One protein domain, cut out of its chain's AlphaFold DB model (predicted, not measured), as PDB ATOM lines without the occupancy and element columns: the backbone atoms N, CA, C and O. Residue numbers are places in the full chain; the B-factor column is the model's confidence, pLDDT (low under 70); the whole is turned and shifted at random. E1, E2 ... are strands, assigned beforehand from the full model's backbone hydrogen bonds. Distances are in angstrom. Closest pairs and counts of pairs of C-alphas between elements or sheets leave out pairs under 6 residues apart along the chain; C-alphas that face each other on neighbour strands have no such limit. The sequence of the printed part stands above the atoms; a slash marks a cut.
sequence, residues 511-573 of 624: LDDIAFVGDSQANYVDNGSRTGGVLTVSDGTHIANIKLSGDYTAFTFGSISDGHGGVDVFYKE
ATOM      1  N   LEU A 511     -11.628 -35.122 -36.377       98.44
ATOM      2  CA  LEU A 511     -11.300 -33.972 -37.221       98.44
ATOM      3  C   LEU A 511     -12.066 -32.724 -36.752       98.44
ATOM      4  O   LEU A 511     -13.178 -32.456 -37.219       98.44
ATOM      5  N   ASP A 512     -11.445 -31.923 -35.887       97.75
ATOM      6  CA  ASP A 512     -12.082 -30.751 -35.266       97.75
ATOM      7  C   ASP A 512     -12.437 -29.653 -36.290       97.75
ATOM      8  O   ASP A 512     -13.356 -28.862 -36.075       97.75
ATOM      9  N   ASP A 513     -11.696 -29.562 -37.404       97.81
ATOM     10  CA  ASP A 513     -11.853 -28.505 -38.415       97.81
ATOM     11  C   ASP A 513     -12.837 -28.839 -39.545       97.81
ATOM     12  O   ASP A 513     -13.001 -28.034 -40.468       97.81
ATOM     13  N   ILE A 514     -13.507 -29.994 -39.484       98.25
ATOM     14  CA  ILE A 514     -14.541 -30.399 -40.442       98.25
ATOM     15  C   ILE A 514     -15.871 -30.578 -39.707       98.25
ATOM     16  O   ILE A 514     -16.031 -31.509 -38.924       98.25
ATOM     17  N   ALA A 515     -16.868 -29.738 -39.997       97.88
ATOM     18  CA  ALA A 515     -18.132 -29.809 -39.269       97.88
ATOM     19  C   ALA A 515     -18.920 -31.094 -39.574       97.88
ATOM     20  O   ALA A 515     -19.054 -31.476 -40.738       97.88
ATOM     21  N   PHE A 516     -19.517 -31.745 -38.571       98.12
ATOM     22  CA  PHE A 516     -20.371 -32.910 -38.831       98.12
ATOM     23  C   PHE A 516     -21.650 -32.529 -39.596       98.12
ATOM     24  O   PHE A 516     -22.464 -31.735 -39.117       98.12
ATOM     25  N   VAL A 517     -21.875 -33.143 -40.765       96.62
ATOM     26  CA  VAL A 517     -23.086 -32.913 -41.590       96.62
ATOM     27  C   VAL A 517     -23.916 -34.170 -41.867       96.62
ATOM     28  O   VAL A 517     -25.026 -34.064 -42.393       96.62
ATOM     29  N   GLY A 518     -23.428 -35.362 -41.510       94.25
ATOM     30  CA  GLY A 518     -24.181 -36.608 -41.665       94.25
ATOM     31  C   GLY A 518     -23.325 -37.873 -41.602       94.25
ATOM     32  O   GLY A 518     -22.101 -37.831 -41.650       94.25
ATOM     33  N   ASP A 519     -23.985 -39.028 -41.534       88.69
ATOM     34  CA  ASP A 519     -23.345 -40.342 -41.350       88.69
ATOM     35  C   ASP A 519     -22.490 -40.831 -42.536       88.69
ATOM     36  O   ASP A 519     -21.666 -41.736 -42.377       88.69
ATOM     37  N   SER A 520     -22.702 -40.231 -43.710       88.00
ATOM     38  CA  SER A 520     -22.099 -40.577 -45.002       88.00
ATOM     39  C   SER A 520     -21.104 -39.511 -45.485       88.00
ATOM     40  O   SER A 520     -20.874 -39.359 -46.683       88.00
ATOM     41  N   GLN A 521     -20.556 -38.728 -44.552       95.06
ATOM     42  CA  GLN A 521     -19.651 -37.611 -44.826       95.06
ATOM     43  C   GLN A 521     -18.231 -38.054 -45.216       95.06
ATOM     44  O   GLN A 521     -17.530 -37.342 -45.938       95.06
ATOM     45  N   ALA A 522     -17.814 -39.235 -44.757       96.50
ATOM     46  CA  ALA A 522     -16.531 -39.841 -45.079       96.50
ATOM     47  C   ALA A 522     -16.638 -40.767 -46.304       96.50
ATOM     48  O   ALA A 522     -17.400 -41.734 -46.308       96.50
ATOM     49  N   ASN A 523     -15.835 -40.503 -47.335       95.81
ATOM     50  CA  ASN A 523     -15.798 -41.285 -48.567       95.81
ATOM     51  C   ASN A 523     -14.376 -41.769 -48.876       95.81
ATOM     52  O   ASN A 523     -13.467 -40.961 -49.067       95.81
ATOM     53  N   TYR A 524     -14.186 -43.085 -48.971       97.06
ATOM     54  CA  TYR A 524     -12.900 -43.692 -49.313       97.06
ATOM     55  C   TYR A 524     -12.847 -44.108 -50.783       97.06
ATOM     56  O   TYR A 524     -13.730 -44.808 -51.279       97.06
ATOM     57  N   VAL A 525     -11.770 -43.718 -51.465       97.38
ATOM     58  CA  VAL A 525     -11.479 -44.118 -52.845       97.38
ATOM     59  C   VAL A 525     -10.176 -44.912 -52.881       97.38
ATOM     60  O   VAL A 525      -9.106 -44.375 -52.587       97.38
ATOM     61  N   ASP A 526     -10.269 -46.188 -53.264       96.75
ATOM     62  CA  ASP A 526      -9.123 -47.088 -53.437       96.75
ATOM     63  C   ASP A 526      -8.214 -46.660 -54.602       96.75
ATOM     64  O   ASP A 526      -8.664 -46.102 -55.604       96.75
ATOM     65  N   ASN A 527      -6.925 -46.986 -54.504       95.88
ATOM     66  CA  ASN A 527      -5.935 -46.716 -55.548       95.88
ATOM     67  C   ASN A 527      -5.976 -47.699 -56.741       95.88
ATOM     68  O   ASN A 527      -5.084 -47.678 -57.592       95.88
ATOM     69  N   GLY A 528      -6.967 -48.590 -56.798       94.94
ATOM     70  CA  GLY A 528      -7.147 -49.628 -57.816       94.94
ATOM     71  C   GLY A 528      -6.311 -50.890 -57.582       94.94
ATOM     72  O   GLY A 528      -6.542 -51.902 -58.242       94.94
ATOM     73  N   SER A 529      -5.351 -50.848 -56.655       94.69
ATOM     74  CA  SER A 529      -4.448 -51.957 -56.330       94.69
ATOM     75  C   SER A 529      -4.698 -52.548 -54.942       94.69
ATOM     76  O   SER A 529      -3.952 -53.446 -54.554       94.69
ATOM     77  N   ARG A 530      -5.703 -52.069 -54.189       94.06
ATOM     78  CA  ARG A 530      -6.004 -52.523 -52.817       94.06
ATOM     79  C   ARG A 530      -4.807 -52.453 -51.865       94.06
ATOM     80  O   ARG A 530      -4.594 -53.324 -51.028       94.06
ATOM     81  N   THR A 531      -3.974 -51.429 -52.028       95.69
ATOM     82  CA  THR A 531      -2.804 -51.180 -51.158       95.69
ATOM     83  C   THR A 531      -2.905 -49.858 -50.400       95.69
ATOM     84  O   THR A 531      -2.083 -49.576 -49.524       95.69
ATOM     85  N   GLY A 532      -3.913 -49.050 -50.720       96.75
ATOM     86  CA  GLY A 532      -4.180 -47.759 -50.110       96.75
ATOM     87  C   GLY A 532      -5.181 -46.955 -50.928       96.75
ATOM     88  O   GLY A 532      -5.703 -47.420 -51.940       96.75
ATOM     89  N   GLY A 533      -5.410 -45.716 -50.514       97.56
ATOM     90  CA  GLY A 533      -6.391 -44.838 -51.138       97.56
ATOM     91  C   GLY A 533      -6.461 -43.482 -50.452       97.56
ATOM     92  O   GLY A 533      -5.608 -43.146 -49.627       97.56
ATOM     93  N   VAL A 534      -7.476 -42.697 -50.801       98.12
ATOM     94  CA  VAL A 534      -7.740 -41.395 -50.179       98.12
ATOM     95  C   VAL A 534      -9.102 -41.437 -49.505       98.12
ATOM     96  O   VAL A 534     -10.116 -41.696 -50.152       98.12
ATOM     97  N   LEU A 535      -9.109 -41.172 -48.202       98.12
ATOM     98  CA  LEU A 535     -10.300 -40.888 -47.421       98.12
ATOM     99  C   LEU A 535     -10.571 -39.384 -47.493       98.12
ATOM    100  O   LEU A 535      -9.754 -38.577 -47.053       98.12
ATOM    101  N   THR A 536     -11.703 -39.019 -48.082       98.12
ATOM    102  CA  THR A 536     -12.170 -37.636 -48.182       98.12
ATOM    103  C   THR A 536     -13.271 -37.412 -47.157       98.12
ATOM    104  O   THR A 536     -14.257 -38.147 -47.164       98.12
ATOM    105  N   VAL A 537     -13.123 -36.398 -46.307       98.44
ATOM    106  CA  VAL A 537     -14.140 -35.981 -45.330       98.44
ATOM    107  C   VAL A 537     -14.435 -34.507 -45.577       98.44
ATOM    108  O   VAL A 537     -13.504 -33.710 -45.680       98.44
ATOM    109  N   SER A 538     -15.704 -34.136 -45.752       97.38
ATOM    110  CA  SER A 538     -16.063 -32.754 -46.094       97.38
ATOM    111  C   SER A 538     -17.412 -32.329 -45.547       97.38
ATOM    112  O   SER A 538     -18.377 -33.075 -45.635       97.38
ATOM    113  N   ASP A 539     -17.506 -31.105 -45.040       97.00
ATOM    114  CA  ASP A 539     -18.767 -30.455 -44.650       97.00
ATOM    115  C   ASP A 539     -19.392 -29.619 -45.795       97.00
ATOM    116  O   ASP A 539     -20.356 -28.879 -45.603       97.00
ATOM    117  N   GLY A 540     -18.834 -29.727 -47.008       95.12
ATOM    118  CA  GLY A 540     -19.172 -28.919 -48.182       95.12
ATOM    119  C   GLY A 540     -18.368 -27.618 -48.318       95.12
ATOM    120  O   GLY A 540     -18.307 -27.071 -49.418       95.12
ATOM    121  N   THR A 541     -17.724 -27.148 -47.246       96.19
ATOM    122  CA  THR A 541     -16.865 -25.950 -47.215       96.19
ATOM    123  C   THR A 541     -15.402 -26.327 -46.992       96.19
ATOM    124  O   THR A 541     -14.532 -25.919 -47.760       96.19
ATOM    125  N   HIS A 542     -15.144 -27.143 -45.978       97.94
ATOM    126  CA  HIS A 542     -13.849 -27.683 -45.601       97.94
ATOM    127  C   HIS A 542     -13.708 -29.117 -46.118       97.94
ATOM    128  O   HIS A 542     -14.694 -29.858 -46.239       97.94
ATOM    129  N   ILE A 543     -12.483 -29.508 -46.481       98.00
ATOM    130  CA  ILE A 543     -12.185 -30.833 -47.041       98.00
ATOM    131  C   ILE A 543     -10.855 -31.350 -46.493       98.00
ATOM    132  O   ILE A 543      -9.798 -30.796 -46.796       98.00
ATOM    133  N   ALA A 544     -10.899 -32.478 -45.791       98.38
ATOM    134  CA  ALA A 544      -9.724 -33.261 -45.435       98.38
ATOM    135  C   ALA A 544      -9.504 -34.384 -46.459       98.38
ATOM    136  O   ALA A 544     -10.442 -35.101 -46.815       98.38
ATOM    137  N   ASN A 545      -8.263 -34.553 -46.928       97.94
ATOM    138  CA  ASN A 545      -7.867 -35.623 -47.852       97.94
ATOM    139  C   ASN A 545      -6.781 -36.496 -47.212       97.94
ATOM    140  O   ASN A 545      -5.584 -36.270 -47.400       97.94
ATOM    141  N   ILE A 546      -7.199 -37.517 -46.471       98.25
ATOM    142  CA  ILE A 546      -6.308 -38.364 -45.678       98.25
ATOM    143  C   ILE A 546      -5.862 -39.554 -46.529       98.25
ATOM    144  O   ILE A 546      -6.673 -40.363 -46.983       98.25
ATOM    145  N   LYS A 547      -4.551 -39.687 -46.757       98.19
ATOM    146  CA  LYS A 547      -4.006 -40.847 -47.474       98.19
ATOM    147  C   LYS A 547      -3.958 -42.040 -46.535       98.19
ATOM    148  O   LYS A 547      -3.322 -41.969 -45.487       98.19
ATOM    149  N   LEU A 548      -4.547 -43.152 -46.950       98.12
ATOM    150  CA  LEU A 548      -4.508 -44.403 -46.203       98.12
ATOM    151  C   LEU A 548      -3.602 -45.419 -46.903       98.12
ATOM    152  O   LEU A 548      -3.613 -45.520 -48.131       98.12
ATOM    153  N   SER A 549      -2.847 -46.200 -46.128       96.94
ATOM    154  CA  SER A 549      -2.200 -47.432 -46.603       96.94
ATOM    155  C   SER A 549      -2.888 -48.646 -45.992       96.94
ATOM    156  O   SER A 549      -3.126 -48.683 -44.782       96.94
ATOM    157  N   GLY A 550      -3.179 -49.638 -46.830       93.62
ATOM    158  CA  GLY A 550      -3.954 -50.830 -46.483       93.62
ATOM    159  C   GLY A 550      -5.138 -51.038 -47.428       93.62
ATOM    160  O   GLY A 550      -5.468 -50.162 -48.225       93.62
ATOM    161  N   ASP A 551      -5.758 -52.214 -47.351       92.81
ATOM    162  CA  ASP A 551      -7.003 -52.508 -48.063       92.81
ATOM    163  C   ASP A 551      -8.202 -52.131 -47.183       92.81
ATOM    164  O   ASP A 551      -8.493 -52.807 -46.195       92.81
ATOM    165  N   TYR A 552      -8.900 -51.058 -47.560       93.38
ATOM    166  CA  TYR A 552     -10.126 -50.595 -46.899       93.38
ATOM    167  C   TYR A 552     -11.375 -50.796 -47.771       93.38
ATOM    168  O   TYR A 552     -12.349 -50.059 -47.649       93.38
ATOM    169  N   THR A 553     -11.348 -51.767 -48.694       91.75
ATOM    170  CA  THR A 553     -12.477 -52.052 -49.604       91.75
ATOM    171  C   THR A 553     -13.457 -53.091 -49.064       91.75
ATOM    172  O   THR A 553     -14.543 -53.255 -49.618       91.75
ATOM    173  N   ALA A 554     -13.085 -53.798 -47.993       88.31
ATOM    174  CA  ALA A 554     -13.926 -54.820 -47.372       88.31
ATOM    175  C   ALA A 554     -15.119 -54.225 -46.609       88.31
ATOM    176  O   ALA A 554     -16.162 -54.869 -46.505       88.31
ATOM    177  N   PHE A 555     -14.964 -53.009 -46.084       89.81
ATOM    178  CA  PHE A 555     -15.973 -52.324 -45.291       89.81
ATOM    179  C   PHE A 555     -16.074 -50.842 -45.687       89.81
ATOM    180  O   PHE A 555     -15.555 -50.430 -46.723       89.81
ATOM    181  N   THR A 556     -16.781 -50.034 -44.898       90.88
ATOM    182  CA  THR A 556     -17.040 -48.618 -45.212       90.88
ATOM    183  C   THR A 556     -16.599 -47.713 -44.074       90.88
ATOM    184  O   THR A 556     -16.623 -48.126 -42.921       90.88
ATOM    185  N   PHE A 557     -16.258 -46.461 -44.365       94.19
ATOM    186  CA  PHE A 557     -16.092 -45.452 -43.318       94.19
ATOM    187  C   PHE A 557     -17.453 -44.882 -42.911       94.19
ATOM    188  O   PHE A 557     -18.342 -44.710 -43.746       94.19
ATOM    189  N   GLY A 558     -17.638 -44.656 -41.615       92.69
ATOM    190  CA  GLY A 558     -18.778 -43.944 -41.052       92.69
ATOM    191  C   GLY A 558     -18.339 -42.662 -40.366       92.69
ATOM    192  O   GLY A 558     -17.173 -42.527 -40.002       92.69
ATOM    193  N   SER A 559     -19.296 -41.757 -40.181       95.19
ATOM    194  CA  SER A 559     -19.100 -40.492 -39.478       95.19
ATOM    195  C   SER A 559     -20.132 -40.320 -38.363       95.19
ATOM    196  O   SER A 559     -21.295 -40.696 -38.540       95.19
ATOM    197  N   ILE A 560     -19.726 -39.737 -37.236       95.06
ATOM    198  CA  ILE A 560     -20.610 -39.258 -36.160       95.06
ATOM    199  C   ILE A 560     -20.142 -37.877 -35.687       95.06
ATOM    200  O   ILE A 560     -19.007 -37.486 -35.935       95.06
ATOM    201  N   SER A 561     -21.025 -37.129 -35.025       95.94
ATOM    202  CA  SER A 561     -20.610 -35.900 -34.344       95.94
ATOM    203  C   SER A 561     -19.736 -36.241 -33.139       95.94
ATOM    204  O   SER A 561     -20.113 -37.101 -32.344       95.94
ATOM    205  N   ASP A 562     -18.642 -35.501 -32.996       92.56
ATOM    206  CA  ASP A 562     -17.712 -35.493 -31.856       92.56
ATOM    207  C   ASP A 562     -18.292 -34.823 -30.584       92.56
ATOM    208  O   ASP A 562     -17.686 -34.819 -29.515       92.56
ATOM    209  N   GLY A 563     -19.466 -34.189 -30.694       93.19
ATOM    210  CA  GLY A 563     -20.081 -33.383 -29.638       93.19
ATOM    211  C   GLY A 563     -19.491 -31.977 -29.438       93.19
ATOM    212  O   GLY A 563     -20.034 -31.226 -28.625       93.19
ATOM    213  N   HIS A 564     -18.454 -31.591 -30.186       92.94
ATOM    214  CA  HIS A 564     -17.750 -30.303 -30.080       92.94
ATOM    215  C   HIS A 564     -17.798 -29.469 -31.368       92.94
ATOM    216  O   HIS A 564     -17.415 -28.298 -31.361       92.94
ATOM    217  N   GLY A 565     -18.371 -30.019 -32.436       90.94
ATOM    218  CA  GLY A 565     -18.613 -29.332 -33.700       90.94
ATOM    219  C   GLY A 565     -17.854 -29.936 -34.875       90.94
ATOM    220  O   GLY A 565     -18.224 -29.614 -36.002       90.94
ATOM    221  N   GLY A 566     -16.873 -30.804 -34.625       96.81
ATOM    222  CA  GLY A 566     -16.132 -31.594 -35.602       96.81
ATOM    223  C   GLY A 566     -16.790 -32.938 -35.927       96.81
ATOM    224  O   GLY A 566     -17.999 -33.138 -35.732       96.81
ATOM    225  N   VAL A 567     -15.996 -33.865 -36.466       97.88
ATOM    226  CA  VAL A 567     -16.451 -35.184 -36.925       97.88
ATOM    227  C   VAL A 567     -15.486 -36.304 -36.540       97.88
ATOM    228  O   VAL A 567     -14.321 -36.300 -36.927       97.88
ATOM    229  N   ASP A 568     -16.040 -37.341 -35.913       96.50
ATOM    230  CA  ASP A 568     -15.370 -38.620 -35.700       96.50
ATOM    231  C   ASP A 568     -15.590 -39.537 -36.904       96.50
ATOM    232  O   ASP A 568     -16.729 -39.803 -37.314       96.50
ATOM    233  N   VAL A 569     -14.501 -40.075 -37.452       96.62
ATOM    234  CA  VAL A 569     -14.506 -41.010 -38.579       96.62
ATOM    235  C   VAL A 569     -13.916 -42.354 -38.173       96.62
ATOM    236  O   VAL A 569     -12.810 -42.442 -37.649       96.62
ATOM    237  N   PHE A 570     -14.641 -43.428 -38.479       93.62
ATOM    238  CA  PHE A 570     -14.288 -44.788 -38.070       93.62
ATOM    239  C   PHE A 570     -14.597 -45.798 -39.177       93.62
ATOM    240  O   PHE A 570     -15.553 -45.652 -39.948       93.62
ATOM    241  N   TYR A 571     -13.786 -46.848 -39.269       92.56
ATOM    242  CA  TYR A 571     -13.968 -47.914 -40.252       92.56
ATOM    243  C   TYR A 571     -14.959 -48.948 -39.709       92.56
ATOM    244  O   TYR A 571     -14.734 -49.514 -38.649       92.56
ATOM    245  N   LYS A 572     -16.083 -49.202 -40.384       87.75
ATOM    246  CA  LYS A 572     -17.196 -50.018 -39.861       87.75
ATOM    247  C   LYS A 572     -17.705 -51.030 -40.874       87.75
ATOM    248  O   LYS A 572     -17.739 -50.739 -42.069       87.75
ATOM    249  N   GLU A 573     -18.209 -52.163 -40.381       85.19
ATOM    250  CA  GLU A 573     -18.928 -53.127 -41.216       85.19
ATOM    251  C   GLU A 573     -20.089 -52.459 -41.961       85.19
ATOM    252  O   GLU A 573     -20.827 -51.632 -41.417       85.19
TER     253      GLU A 573
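This is residues 511 to 573 of the 624 residues of an uncharacterized protein of Caulobacteraceae bacterium (UniProt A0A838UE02). A small, elongated sandwich sets the three-stranded sheet E1 E2 E3 face to face with the two-stranded hairpin E4 E5. The printed part has 63 residues, under half of them (31) in five named strands, E1 to E5 along the chain, with no named helix: all strand, both sheets antiparallel. It is compact, with a radius of gyration of the C-alphas of 11.6 A and spans of 35 by 23 by 14 A.

E2, residues 532 to 538, forms hairpins with edge strands E1, residues 522 to 526, and E3, residues 543 to 549: a meander, each strand the antiparallel neighbour of the one before. N 525 and O 534, 2.9 A, and N 535 and O 546, 2.8 A, are within hydrogen-bond range. So are N 558 and O 570, 2.8 A, in the hairpin of E4, residues 556 to 561, and E5, residues 567 to 572. The closest C-alphas of E1 and E4, Ala 522 and Phe 557, are 5.9 A apart.

E2 spans 19.6 A, E3 19.4 A, E4 17.1 A, E5 15.1 A and E1 13.3 A. C-alpha 522 is at (-16.531, -39.841, -45.079), C-alpha 572 at (-17.196, -50.018, -39.861).

The farthest C-alphas, Ser 529 and His 564, are 36.5 A apart. The printed part has no cut, no link between strands is long, and no printed residue is under 70 in pLDDT.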